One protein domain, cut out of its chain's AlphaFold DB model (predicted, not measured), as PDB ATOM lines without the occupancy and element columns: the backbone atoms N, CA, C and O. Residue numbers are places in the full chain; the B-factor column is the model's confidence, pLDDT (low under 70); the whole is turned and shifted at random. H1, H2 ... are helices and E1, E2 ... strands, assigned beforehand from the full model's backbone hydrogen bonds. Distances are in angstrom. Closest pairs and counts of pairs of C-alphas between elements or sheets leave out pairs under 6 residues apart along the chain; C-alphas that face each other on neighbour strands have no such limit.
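AT A GLANCE: This is residues 163 to 261 of the 266 residues of an uncharacterized protein of Actinoplanes utahensis (UniProt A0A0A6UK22). A strongly twisted sheet of four strands, E1 to E4, is the middle layer, with H1 over one face and the long helix H4 crossing the other. H3 folds back beside H4 as a helical hairpin that also reaches the sheet, and the short H2 lies out past the end of H1. The printed part has 99 residues, with four named strands followed by four named helices; the sheet's order is E1 - E2 - E3 - E4, all antiparallel, and the class is mixed, helices and strands. It is compact, with a radius of gyration of the C-alphas of 13.0 A, and spans 38 by 29 by 27 A.

HOW THE PARTS SIT: The sheet is a meander, each strand the antiparallel neighbour of the one before: E1 (residues 163 to 165), E2 (172 to 178), E3 (186 to 191) and E4 (196 to 198). E1 and E4 are its edge strands. E1 and E2 form a hairpin at 164 degrees, with N 164 and O 173 at 3.0 A, within hydrogen-bond range. In the hairpin E2 and E3, at 160 degrees, N 176 and O 188 are 2.9 A apart. In the hairpin E3 and E4, at 138 degrees, N 189 and O 196 are 2.8 A apart. H1 (residues 201 to 212) is on the sheet at a height of 8.0 A, over E3, and runs along the strands, at 23 degrees to E3 on the local plane. The closest C-alphas of H1 and E3 are those of Pro 201 and Trp 187, 6.0 A apart. H4 (residues 242 to 260) is on the opposite face at a height of 9.8 A, over E2, E4 and, only just, with 3 C-alphas, E3; it runs across the strands, at 79 degrees to E2 on the local plane. The three layers are H4, the sheet and H1, helices on both faces. H3 (residues 228 to 236) only grazes the sheet, with residues 231 to 235. It touches H4 at a shallow tilt of 21 degrees, opposite ways; their closest C-alphas, of Leu 235 and Ala 252, are 5.6 A apart. H2 (residues 214 to 217) is not on the sheet and only just touches H1, only at the corner, with 3 pairs of C-alphas within 8 A, made by residues 209 to 210 of H1 alone; the closest C-alphas, of Gln 209 and Ala 217, are 5.0 A apart. H1 and H4 are apart. Every O i to N i+4 pair is within hydrogen-bond range in H1, H3 and H4; H2 is too short for such a pair.

IN THESE COORDINATES: E1 begins at C-alpha 163, (29.235, -103.569, 121.631). E2 is 19.4 A long and E3 15.8 A. H1 is 16.3 A long, H3 12.0 A and H4 26.7 A, ending at C-alpha 260, (18.523, -91.021, 114.290).

THE WHOLE: The C-alphas farthest apart, 40.1 A, are those of Ala 168 and Asp 182. The printed part has no cut, and no link is long. Mean pLDDT of the printed part is 87.8; residues 180 to 183 and residue 238 are under 70.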
ATOM      1  N   TRP A 163      29.365-102.290 122.300       96.38
ATOM      2  CA  TRP A 163      29.235-103.569 121.631       96.38
ATOM      3  C   TRP A 163      30.571-104.290 121.549       96.38
ATOM      4  O   TRP A 163      31.646-103.708 121.699       96.38
ATOM      5  N   THR A 164      30.491-105.600 121.376       96.25
ATOM      6  CA  THR A 164      31.652-106.457 121.187       96.25
ATOM      7  C   THR A 164      31.290-107.609 120.264       96.25
ATOM      8  O   THR A 164      30.112-107.916 120.040       96.25
ATOM      9  N   ARG A 165      32.317-108.262 119.730       95.56
ATOM     10  CA  ARG A 165      32.188-109.463 118.911       95.56
ATOM     11  C   ARG A 165      33.250-110.474 119.296       95.56
ATOM     12  O   ARG A 165      34.329-110.098 119.748       95.56
ATOM     13  N   ASP A 166      32.939-111.750 119.123       94.94
ATOM     14  CA  ASP A 166      33.900-112.814 119.383       94.94
ATOM     15  C   ASP A 166      35.058-112.776 118.377       94.94
ATOM     16  O   ASP A 166      35.015-112.088 117.351       94.94
ATOM     17  N   ARG A 167      36.110-113.551 118.648       90.69
ATOM     18  CA  ARG A 167      37.301-113.603 117.784       90.69
ATOM     19  C   ARG A 167      36.983-113.970 116.328       90.69
ATOM     20  O   ARG A 167      37.705-113.559 115.423       90.69
ATOM     21  N   ALA A 168      35.936-114.764 116.108       92.94
ATOM     22  CA  ALA A 168      35.512-115.199 114.783       92.94
ATOM     23  C   ALA A 168      34.611-114.176 114.063       92.94
ATOM     24  O   ALA A 168      34.376-114.324 112.866       92.94
ATOM     25  N   GLY A 169      34.102-113.156 114.764       91.75
ATOM     26  CA  GLY A 169      33.127-112.202 114.231       91.75
ATOM     27  C   GLY A 169      31.748-112.814 113.972       91.75
ATOM     28  O   GLY A 169      31.006-112.316 113.130       91.75
ATOM     29  N   THR A 170      31.417-113.911 114.654       91.62
ATOM     30  CA  THR A 170      30.164-114.665 114.482       91.62
ATOM     31  C   THR A 170      29.172-114.447 115.614       91.62
ATOM     32  O   THR A 170      27.972-114.649 115.427       91.62
ATOM     33  N   ARG A 171      29.653-114.037 116.790       93.25
ATOM     34  CA  ARG A 171      28.828-113.778 117.970       93.25
ATOM     35  C   ARG A 171      29.013-112.341 118.397       93.25
ATOM     36  O   ARG A 171      30.135-111.845 118.412       93.25
ATOM     37  N   PHE A 172      27.915-111.714 118.786       94.31
ATOM     38  CA  PHE A 172      27.872-110.307 119.152       94.31
ATOM     39  C   PHE A 172      27.213-110.146 120.515       94.31
ATOM     40  O   PHE A 172      26.384-110.971 120.920       94.31
ATOM     41  N   ALA A 173      27.581-109.069 121.193       94.69
ATOM     42  CA  ALA A 173      26.838-108.545 122.321       94.69
ATOM     43  C   ALA A 173      26.727-107.029 122.213       94.69
ATOM     44  O   ALA A 173      27.649-106.359 121.746       94.69
ATOM     45  N   VAL A 174      25.593-106.515 122.669       95.06
ATOM     46  CA  VAL A 174      25.301-105.092 122.801       95.06
ATOM     47  C   VAL A 174      24.977-104.841 124.263       95.06
ATOM     48  O   VAL A 174      24.185-105.567 124.856       95.06
ATOM     49  N   CYS A 175      25.593-103.829 124.853       94.44
ATOM     50  CA  CYS A 175      25.404-103.456 126.241       94.44
ATOM     51  C   CYS A 175      25.016-101.980 126.312       94.44
ATOM     52  O   CYS A 175      25.678-101.140 125.704       94.44
ATOM     53  N   ALA A 176      23.941-101.646 127.022       92.38
ATOM     54  CA  ALA A 176      23.493-100.262 127.135       92.38
ATOM     55  C   ALA A 176      23.102 -99.889 128.572       92.38
ATOM     56  O   ALA A 176      22.494-100.704 129.275       92.38
ATOM     57  N   PRO A 177      23.410 -98.657 129.007       90.19
ATOM     58  CA  PRO A 177      23.093 -98.170 130.343       90.19
ATOM     59  C   PRO A 177      21.658 -97.641 130.405       90.19
ATOM     60  O   PRO A 177      21.336 -96.601 129.831       90.19
ATOM     61  N   PHE A 178      20.797 -98.315 131.159       81.81
ATOM     62  CA  PHE A 178      19.443 -97.865 131.455       81.81
ATOM     63  C   PHE A 178      19.419 -97.168 132.814       81.81
ATOM     64  O   PHE A 178      19.706 -97.772 133.851       81.81
ATOM     65  N   GLY A 179      19.078 -95.879 132.807       72.69
ATOM     66  CA  GLY A 179      18.769 -95.145 134.028       72.69
ATOM     67  C   GLY A 179      17.313 -95.348 134.438       72.69
ATOM     68  O   GLY A 179      16.420 -95.355 133.591       72.69
ATOM     69  N   THR A 180      17.064 -95.446 135.741       66.12
ATOM     70  CA  THR A 180      15.740 -95.173 136.314       66.12
ATOM     71  C   THR A 180      15.766 -93.813 137.018       66.12
ATOM     72  O   THR A 180      16.855 -93.344 137.357       66.12
ATOM     73  N   PRO A 181      14.615 -93.138 137.203       60.25
ATOM     74  CA  PRO A 181      14.575 -91.808 137.821       60.25
ATOM     75  C   PRO A 181      15.272 -91.731 139.188       60.25
ATOM     76  O   PRO A 181      15.983 -90.762 139.441       60.25
ATOM     77  N   ASP A 182      15.149 -92.783 140.006       61.84
ATOM     78  CA  ASP A 182      15.603 -92.793 141.405       61.84
ATOM     79  C   ASP A 182      16.585 -93.934 141.740       61.84
ATOM     80  O   ASP A 182      16.925 -94.149 142.905       61.84
ATOM     81  N   GLY A 183      17.016 -94.716 140.747       67.88
ATOM     82  CA  GLY A 183      17.823 -95.920 140.956       67.88
ATOM     83  C   GLY A 183      19.211 -95.865 140.316       67.88
ATOM     84  O   GLY A 183      19.500 -94.989 139.497       67.88
ATOM     85  N   PRO A 184      20.093 -96.819 140.673       77.94
ATOM     86  CA  PRO A 184      21.393 -96.943 140.033       77.94
ATOM     87  C   PRO A 184      21.227 -97.255 138.541       77.94
ATOM     88  O   PRO A 184      20.275 -97.926 138.132       77.94
ATOM     89  N   VAL A 185      22.179 -96.791 137.731       82.81
ATOM     90  CA  VAL A 185      22.270 -97.184 136.320       82.81
ATOM     91  C   VAL A 185      22.483 -98.695 136.248       82.81
ATOM     92  O   VAL A 185      23.364 -99.227 136.920       82.81
ATOM     93  N   ARG A 186      21.681 -99.386 135.434       85.25
ATOM     94  CA  ARG A 186      21.857-100.814 135.138       85.25
ATOM     95  C   ARG A 186      22.307-100.986 133.701       85.25
ATOM     96  O   ARG A 186      21.781-100.337 132.801       85.25
ATOM     97  N   TRP A 187      23.231-101.904 133.481       90.38
ATOM     98  CA  TRP A 187      23.718-102.239 132.152       90.38
ATOM     99  C   TRP A 187      22.936-103.428 131.618       90.38
ATOM    100  O   TRP A 187      23.065-104.536 132.131       90.38
ATOM    101  N   TYR A 188      22.078-103.201 130.627       90.12
ATOM    102  CA  TYR A 188      21.403-104.299 129.947       90.12
ATOM    103  C   TYR A 188      22.316-104.856 128.862       90.12
ATOM    104  O   TYR A 188      22.667-104.146 127.920       90.12
ATOM    105  N   LEU A 189      22.661-106.129 129.003       93.00
ATOM    106  CA  LEU A 189      23.318-106.934 127.993       93.00
ATOM    107  C   LEU A 189      22.257-107.630 127.146       93.00
ATOM    108  O   LEU A 189      21.408-108.356 127.667       93.00
ATOM    109  N   TRP A 190      22.386-107.472 125.840       93.25
ATOM    110  CA  TRP A 190      21.805-108.346 124.842       93.25
ATOM    111  C   TRP A 190      22.929-109.143 124.184       93.25
ATOM    112  O   TRP A 190      23.906-108.565 123.702       93.25
ATOM    113  N   GLY A 191      22.804-110.465 124.139       90.00
ATOM    114  CA  GLY A 191      23.792-111.323 123.500       90.00
ATOM    115  C   GLY A 191      23.246-112.712 123.204       90.00
ATOM    116  O   GLY A 191      22.279-113.176 123.806       90.00
ATOM    117  N   LEU A 192      23.880-113.413 122.262       78.62
ATOM    118  CA  LEU A 192      23.502-114.792 121.953       78.62
ATOM    119  C   LEU A 192      23.703-115.692 123.182       78.62
ATOM    120  O   LEU A 192      24.833-115.945 123.593       78.62
ATOM    121  N   GLY A 193      22.597-116.187 123.740       75.62
ATOM    122  CA  GLY A 193      22.582-117.124 124.867       75.62
ATOM    123  C   GLY A 193      22.760-116.492 126.251       75.62
ATOM    124  O   GLY A 193      22.590-117.195 127.243       75.62
ATOM    125  N   VAL A 194      23.065-115.192 126.338       85.06
ATOM    126  CA  VAL A 194      23.175-114.461 127.607       85.06
ATOM    127  C   VAL A 194      22.631-113.054 127.425       85.06
ATOM    128  O   VAL A 194      23.210-112.249 126.697       85.06
ATOM    129  N   SER A 195      21.554-112.763 128.148       88.19
ATOM    130  CA  SER A 195      20.962-111.434 128.224       88.19
ATOM    131  C   SER A 195      20.454-111.162 129.632       88.19
ATOM    132  O   SER A 195      19.954-112.060 130.314       88.19
ATOM    133  N   GLY A 196      20.536-109.911 130.070       87.12
ATOM    134  CA  GLY A 196      20.145-109.540 131.424       87.12
ATOM    135  C   GLY A 196      20.690-108.190 131.851       87.12
ATOM    136  O   GLY A 196      21.400-107.527 131.103       87.12
ATOM    137  N   TYR A 197      20.331-107.779 133.063       87.88
ATOM    138  CA  TYR A 197      20.842-106.558 133.668       87.88
ATOM    139  C   TYR A 197      22.028-106.861 134.585       87.88
ATOM    140  O   TYR A 197      21.961-107.783 135.395       87.88
ATOM    141  N   TYR A 198      23.054-106.022 134.500       90.81
ATOM    142  CA  TYR A 198      24.310-106.107 135.242       90.81
ATOM    143  C   TYR A 198      24.605-104.780 135.946       90.81
ATOM    144  O   TYR A 198      24.060-103.734 135.569       90.81
ATOM    145  N   ALA A 199      25.450-104.809 136.978       91.12
ATOM    146  CA  ALA A 199      25.826-103.606 137.717       91.12
ATOM    147  C   ALA A 199      26.826-102.734 136.940       91.12
ATOM    148  O   ALA A 199      26.849-101.519 137.120       91.12
ATOM    149  N   SER A 200      27.628-103.338 136.060       93.12
ATOM    150  CA  SER A 200      28.616-102.639 135.235       93.12
ATOM    151  C   SER A 200      28.753-103.285 133.848       93.12
ATOM    152  O   SER A 200      28.348-104.441 133.660       93.12
ATOM    153  N   PRO A 201      29.334-102.579 132.860       95.44
ATOM    154  CA  PRO A 201      29.593-103.171 131.558       95.44
ATOM    155  C   PRO A 201      30.653-104.277 131.657       95.44
ATOM    156  O   PRO A 201      30.555-105.271 130.947       95.44
ATOM    157  N   GLU A 202      31.637-104.177 132.550       96.75
ATOM    158  CA  GLU A 202      32.642-105.227 132.769       96.75
ATOM    159  C   GLU A 202      32.002-106.522 133.272       96.75
ATOM    160  O   GLU A 202      32.335-107.600 132.781       96.75
ATOM    161  N   GLU A 203      31.047-106.430 134.199       96.06
ATOM    162  CA  GLU A 203      30.300-107.597 134.677       96.06
ATOM    163  C   GLU A 203      29.489-108.239 133.540       96.06
ATOM    164  O   GLU A 203      29.530-109.460 133.356       96.06
ATOM    165  N   ALA A 204      28.828-107.418 132.717       95.69
ATOM    166  CA  ALA A 204      28.139-107.881 131.515       95.69
ATOM    167  C   ALA A 204      29.096-108.574 130.527       95.69
ATOM    168  O   ALA A 204      28.757-109.615 129.963       95.69
ATOM    169  N   LEU A 205      30.309-108.040 130.332       96.50
ATOM    170  CA  LEU A 205      31.312-108.642 129.451       96.50
ATOM    171  C   LEU A 205      31.727-110.016 129.954       96.50
ATOM    172  O   LEU A 205      31.751-110.963 129.171       96.50
ATOM    173  N   VAL A 206      32.019-110.134 131.251       96.50
ATOM    174  CA  VAL A 206      32.396-111.406 131.874       96.50
ATOM    175  C   VAL A 206      31.275-112.427 131.708       96.50
ATOM    176  O   VAL A 206      31.531-113.555 131.288       96.50
ATOM    177  N   ALA A 207      30.023-112.040 131.967       95.81
ATOM    178  CA  ALA A 207      28.883-112.933 131.804       95.81
ATOM    179  C   ALA A 207      28.712-113.400 130.350       95.81
ATOM    180  O   ALA A 207      28.507-114.590 130.096       95.81
ATOM    181  N   TRP A 208      28.860-112.491 129.385       95.69
ATOM    182  CA  TRP A 208      28.817-112.843 127.970       95.69
ATOM    183  C   TRP A 208      29.972-113.772 127.569       95.69
ATOM    184  O   TRP A 208      29.738-114.790 126.920       95.69
ATOM    185  N   GLN A 209      31.202-113.475 128.003       95.62
ATOM    186  CA  GLN A 209      32.396-114.298 127.764       95.62
ATOM    187  C   GLN A 209      32.232-115.720 128.315       95.62
ATOM    188  O   GLN A 209      32.609-116.686 127.647       95.62
ATOM    189  N   VAL A 210      31.628-115.865 129.499       94.94
ATOM    190  CA  VAL A 210      31.257-117.170 130.068       94.94
ATOM    191  C   VAL A 210      30.255-117.885 129.163       94.94
ATOM    192  O   VAL A 210      30.459-119.056 128.845       94.94
ATOM    193  N   GLY A 211      29.220-117.184 128.692       92.06
ATOM    194  CA  GLY A 211      28.195-117.745 127.809       92.06
ATOM    195  C   GLY A 211      28.720-118.236 126.461       92.06
ATOM    196  O   GLY A 211      28.315-119.294 125.983       92.06
ATOM    197  N   ILE A 212      29.653-117.504 125.845       94.06
ATOM    198  CA  ILE A 212      30.239-117.898 124.554       94.06
ATOM    199  C   ILE A 212      31.411-118.883 124.695       94.06
ATOM    200  O   ILE A 212      31.788-119.534 123.715       94.06
ATOM    201  N   GLY A 213      31.965-119.019 125.899       93.81
ATOM    202  CA  GLY A 213      33.083-119.896 126.220       93.81
ATOM    203  C   GLY A 213      34.466-119.288 125.929       93.81
ATOM    204  O   GLY A 213      34.627-118.439 125.044       93.81
ATOM    205  N   PRO A 214      35.515-119.767 126.627       92.62
ATOM    206  CA  PRO A 214      36.840-119.136 126.653       92.62
ATOM    207  C   PRO A 214      37.538-119.086 125.288       92.62
ATOM    208  O   PRO A 214      38.275-118.144 125.003       92.62
ATOM    209  N   ALA A 215      37.293-120.073 124.419       92.81
ATOM    210  CA  ALA A 215      37.886-120.117 123.082       92.81
ATOM    211  C   ALA A 215      37.405-118.966 122.181       92.81
ATOM    212  O   ALA A 215      38.182-118.437 121.388       92.81
ATOM    213  N   ALA A 216      36.135-118.568 122.316       92.62
ATOM    214  CA  ALA A 216      35.537-117.477 121.550       92.62
ATOM    215  C   ALA A 216      35.768-116.106 122.215       92.62
ATOM    216  O   ALA A 216      35.915-115.102 121.519       92.62
ATOM    217  N   ALA A 217      35.853-116.084 123.549       93.31
ATOM    218  CA  ALA A 217      36.039-114.888 124.374       93.31
ATOM    219  C   ALA A 217      37.445-114.260 124.310       93.31
ATOM    220  O   ALA A 217      37.649-113.146 124.787       93.31
ATOM    221  N   GLY A 218      38.440-114.957 123.753       93.06
ATOM    222  CA  GLY A 218      39.825-114.484 123.747       93.06
ATOM    223  C   GLY A 218      40.004-113.136 123.037       93.06
ATOM    224  O   GLY A 218      39.914-113.069 121.812       93.06
ATOM    225  N   GLY A 219      40.337-112.094 123.807       92.62
ATOM    226  CA  GLY A 219      40.618-110.742 123.307       92.62
ATOM    227  C   GLY A 219      39.388-109.850 123.129       92.62
ATOM    228  O   GLY A 219      39.515-108.781 122.538       92.62
ATOM    229  N   THR A 220      38.213-110.265 123.610       95.69
ATOM    230  CA  THR A 220      37.009-109.437 123.516       95.69
ATOM    231  C   THR A 220      37.047-108.307 124.539       95.69
ATOM    232  O   THR A 220      37.342-108.515 125.717       95.69
ATOM    233  N   VAL A 221      36.750-107.098 124.073       96.88
ATOM    234  CA  VAL A 221      36.617-105.881 124.880       96.88
ATOM    235  C   VAL A 221      35.419-105.088 124.369       96.88
ATOM    236  O   VAL A 221      34.951-105.317 123.249       96.88
ATOM    237  N   TRP A 222      34.898-104.181 125.189       97.12
ATOM    238  CA  TRP A 222      33.861-103.263 124.739       97.12
ATOM    239  C   TRP A 222      34.424-102.197 123.810       97.12
ATOM    240  O   TRP A 222      35.503-101.652 124.042       97.12
ATOM    241  N   HIS A 223      33.637-101.868 122.796       95.62
ATOM    242  CA  HIS A 223      33.835-100.724 121.923       95.62
ATOM    243  C   HIS A 223      32.553 -99.897 121.904       95.62
ATOM    244  O   HIS A 223      31.467-100.445 122.094       95.62
ATOM    245  N   GLU A 224      32.654 -98.595 121.655       93.94
ATOM    246  CA  GLU A 224      31.469 -97.825 121.275       93.94
ATOM    247  C   GLU A 224      30.898 -98.368 119.958       93.94
ATOM    248  O   GLU A 224      31.634 -98.886 119.113       93.94
ATOM    249  N   VAL A 225      29.578 -98.281 119.793       91.19
ATOM    250  CA  VAL A 225      28.911 -98.727 118.564       91.19
ATOM    251  C   VAL A 225      29.318 -97.846 117.382       91.19
ATOM    252  O   VAL A 225      28.957 -96.671 117.316       91.19
ATOM    253  N   ASP A 226      30.017 -98.444 116.421       90.75
ATOM    254  CA  ASP A 226      30.497 -97.818 115.185       90.75
ATOM    255  C   ASP A 226      29.812 -98.367 113.914       90.75
ATOM    256  O   ASP A 226      29.798 -97.686 112.890       90.75
ATOM    257  N   ASP A 227      29.162 -99.537 113.978       91.00
ATOM    258  CA  ASP A 227      28.357-100.122 112.889       91.00
ATOM    259  C   ASP A 227      26.865-100.215 113.264       91.00
ATOM    260  O   ASP A 227      26.322-101.264 113.626       91.00
ATOM    261  N   TRP A 228      26.180 -99.071 113.186       90.25
ATOM    262  CA  TRP A 228      24.749 -98.964 113.487       90.25
ATOM    263  C   TRP A 228      23.842 -99.835 112.601       90.25
ATOM    264  O   TRP A 228      22.915-100.438 113.148       90.25
ATOM    265  N   PRO A 229      24.063 -99.958 111.276       90.31
ATOM    266  CA  PRO A 229      23.298-100.886 110.445       90.31
ATOM    267  C   PRO A 229      23.399-102.343 110.909       90.31
ATOM    268  O   PRO A 229      22.381-103.039 110.950       90.31
ATOM    269  N   LEU A 230      24.595-102.803 111.296       90.38
ATOM    270  CA  LEU A 230      24.774-104.149 111.834       90.38
ATOM    271  C   LEU A 230      24.042-104.319 113.167       90.38
ATOM    272  O   LEU A 230      23.294-105.282 113.324       90.38
ATOM    273  N   VAL A 231      24.184-103.371 114.099       90.06
ATOM    274  CA  VAL A 231      23.461-103.403 115.382       90.06
ATOM    275  C   VAL A 231      21.945-103.416 115.174       90.06
ATOM    276  O   VAL A 231      21.247-104.211 115.803       90.06
ATOM    277  N   ALA A 232      21.424-102.612 114.243       87.69
ATOM    278  CA  ALA A 232      20.007-102.615 113.888       87.69
ATOM    279  C   ALA A 232      19.548-103.993 113.386       87.69
ATOM    280  O   ALA A 232      18.482-104.473 113.778       87.69
ATOM    281  N   GLY A 233      20.357-104.644 112.544       88.69
ATOM    282  CA  GLY A 233      20.097-105.994 112.048       88.69
ATOM    283  C   GLY A 233      20.119-107.048 113.157       88.69
ATOM    284  O   GLY A 233      19.216-107.880 113.225       88.69
ATOM    285  N   LEU A 234      21.105-106.973 114.057       88.25
ATOM    286  CA  LEU A 234      21.264-107.886 115.193       88.25
ATOM    287  C   LEU A 234      20.078-107.805 116.162       88.25
ATOM    288  O   LEU A 234      19.477-108.827 116.481       88.25
ATOM    289  N   LEU A 235      19.693-106.595 116.573       85.56
ATOM    290  CA  LEU A 235      18.595-106.381 117.523       85.56
ATOM    291  C   LEU A 235      17.206-106.595 116.906       85.56
ATOM    292  O   LEU A 235      16.211-106.721 117.620       85.56
ATOM    293  N   SER A 236      17.119-106.631 115.574       78.06
ATOM    294  CA  SER A 236      15.873-106.931 114.868       78.06
ATOM    295  C   SER A 236      15.585-108.424 114.745       78.06
ATOM    296  O   SER A 236      14.450-108.771 114.397       78.06
ATOM    297  N   ALA A 237      16.577-109.282 115.009       76.81
ATOM    298  CA  ALA A 237      16.412-110.726 114.986       76.81
ATOM    299  C   ALA A 237      15.413-111.170 116.061       76.81
ATOM    300  O   ALA A 237      15.390-110.637 117.172       76.81
ATOM    301  N   ASP A 238      14.572-112.144 115.723       68.00
ATOM    302  CA  ASP A 238      13.632-112.698 116.689       68.00
ATOM    303  C   ASP A 238      14.403-113.469 117.763       68.00
ATOM    304  O   ASP A 238      15.103-114.444 117.486       68.00
ATOM    305  N   THR A 239      14.292-112.988 118.998       72.06
ATOM    306  CA  THR A 239      14.823-113.654 120.182       72.06
ATOM    307  C   THR A 239      13.802-114.653 120.720       72.06
ATOM    308  O   THR A 239      12.590-114.455 120.614       72.06
ATOM    309  N   SER A 240      14.289-115.747 121.305       70.31
ATOM    310  CA  SER A 240      13.440-116.721 121.992       70.31
ATOM    311  C   SER A 240      12.947-116.162 123.328       70.31
ATOM    312  O   SER A 240      13.736-115.598 124.089       70.31
ATOM    313  N   GLY A 241      11.669-116.381 123.634       83.06
ATOM    314  CA  GLY A 241      11.058-116.019 124.912       83.06
ATOM    315  C   GLY A 241      10.544-114.577 124.979       83.06
ATOM    316  O   GLY A 241      11.133-113.632 124.448       83.06
ATOM    317  N   ALA A 242       9.415-114.390 125.665       86.69
ATOM    318  CA  ALA A 242       8.722-113.107 125.685       86.69
ATOM    319  C   ALA A 242       9.481-111.998 126.426       86.69
ATOM    320  O   ALA A 242       9.521-110.862 125.953       86.69
ATOM    321  N   ALA A 243      10.116-112.323 127.557       86.31
ATOM    322  CA  ALA A 243      10.909-111.361 128.322       86.31
ATOM    323  C   ALA A 243      12.057-110.787 127.482       86.31
ATOM    324  O   ALA A 243      12.277-109.577 127.439       86.31
ATOM    325  N   GLU A 244      12.768-111.665 126.777       86.75
ATOM    326  CA  GLU A 244      13.904-111.264 125.965       86.75
ATOM    327  C   GLU A 244      13.475-110.505 124.715       86.75
ATOM    328  O   GLU A 244      14.114-109.524 124.356       86.75
ATOM    329  N   PHE A 245      12.366-110.900 124.092       86.50
ATOM    330  CA  PHE A 245      11.772-110.141 122.997       86.50
ATOM    331  C   PHE A 245      11.433-108.701 123.393       86.50
ATOM    332  O   PHE A 245      11.747-107.774 122.650       86.50
ATOM    333  N   LEU A 246      10.794-108.474 124.547       85.94
ATOM    334  CA  LEU A 246      10.444-107.109 124.951       85.94
ATOM    335  C   LEU A 246      11.696-106.270 125.225       85.94
ATOM    336  O   LEU A 246      11.789-105.140 124.746       85.94
ATOM    337  N   ARG A 247      12.678-106.834 125.938       84.75
ATOM    338  CA  ARG A 247      13.915-106.120 126.273       84.75
ATOM    339  C   ARG A 247      14.777-105.833 125.042       84.75
ATOM    340  O   ARG A 247      15.242-104.705 124.902       84.75
ATOM    341  N   SER A 248      14.926-106.785 124.119       85.12
ATOM    342  CA  SER A 248      15.692-106.591 122.879       85.12
ATOM    343  C   SER A 248      15.050-105.542 121.970       85.12
ATOM    344  O   SER A 248      15.741-104.666 121.452       85.12
ATOM    345  N   ARG A 249      13.717-105.561 121.832       86.50
ATOM    346  CA  ARG A 249      12.979-104.567 121.038       86.50
ATOM    347  C   ARG A 249      13.050-103.180 121.664       86.50
ATOM    348  O   ARG A 249      13.310-102.220 120.944       86.50
ATOM    349  N   ARG A 250      12.893-103.074 122.985       83.69
ATOM    350  CA  ARG A 250      13.070-101.809 123.714       83.69
ATOM    351  C   ARG A 250      14.492-101.273 123.546       83.69
ATOM    352  O   ARG A 250      14.659-100.094 123.253       83.69
ATOM    353  N   LEU A 251      15.507-102.129 123.685       87.31
ATOM    354  CA  LEU A 251      16.904-101.765 123.447       87.31
ATOM    355  C   LEU A 251      17.100-101.237 122.020       87.31
ATOM    356  O   LEU A 251      17.674-100.165 121.846       87.31
ATOM    357  N   ALA A 252      16.584-101.945 121.013       87.81
ATOM    358  CA  ALA A 252      16.661-101.528 119.616       87.81
ATOM    359  C   ALA A 252      16.053-100.139 119.397       87.81
ATOM    360  O   ALA A 252      16.690 -99.275 118.806       87.81
ATOM    361  N   GLU A 253      14.839 -99.909 119.898       85.94
ATOM    362  CA  GLU A 253      14.147 -98.627 119.756       85.94
ATOM    363  C   GLU A 253      14.940 -97.484 120.391       85.94
ATOM    364  O   GLU A 253      15.181 -96.471 119.742       85.94
ATOM    365  N   VAL A 254      15.406 -97.662 121.629       84.94
ATOM    366  CA  VAL A 254      16.161 -96.632 122.356       84.94
ATOM    367  C   VAL A 254      17.464 -96.280 121.633       84.94
ATOM    368  O   VAL A 254      17.801 -95.104 121.470       84.94
ATOM    369  N   LEU A 255      18.189 -97.294 121.164       87.69
ATOM    370  CA  LEU A 255      19.453 -97.107 120.464       87.69
ATOM    371  C   LEU A 255      19.281 -96.437 119.098       87.69
ATOM    372  O   LEU A 255      20.003 -95.492 118.773       87.69
ATOM    373  N   LEU A 256      18.306 -96.893 118.311       85.81
ATOM    374  CA  LEU A 256      18.063 -96.374 116.967       85.81
ATOM    375  C   LEU A 256      17.468 -94.966 116.997       85.81
ATOM    376  O   LEU A 256      17.854 -94.139 116.173       85.81
ATOM    377  N   SER A 257      16.604 -94.655 117.967       83.81
ATOM    378  CA  SER A 257      16.085 -93.297 118.166       83.81
ATOM    379  C   SER A 257      17.200 -92.307 118.507       83.81
ATOM    380  O   SER A 257      17.241 -91.215 117.943       83.81
ATOM    381  N   ARG A 258      18.152 -92.689 119.373       79.88
ATOM    382  CA  ARG A 258      19.297 -91.831 119.724       79.88
ATOM    383  C   ARG A 258      20.241 -91.601 118.546       79.88
ATOM    384  O   ARG A 258      20.746 -90.495 118.400       79.88
ATOM    385  N   HIS A 259      20.477 -92.619 117.721       81.25
ATOM    386  CA  HIS A 259      21.299 -92.472 116.519       81.25
ATOM    387  C   HIS A 259      20.614 -91.608 115.448       81.25
ATOM    388  O   HIS A 259      21.267 -90.801 114.791       81.25
ATOM    389  N   ALA A 260      19.299 -91.771 115.273       78.31
ATOM    390  CA  ALA A 260      18.523 -91.021 114.290       78.31
ATOM    391  C   ALA A 260      18.313 -89.551 114.679       78.31
ATOM    392  O   ALA A 260      18.104 -88.720 113.795       78.31
ATOM    393  N   ALA A 261      18.361 -89.218 115.974       72.75
ATOM    394  CA  ALA A 261      18.333 -87.839 116.432       72.75
ATOM    395  C   ALA A 261      19.634 -87.137 115.993       72.75
ATOM    396  O   ALA A 261      20.702 -87.464 116.517       72.75
TER     397      ALA A 261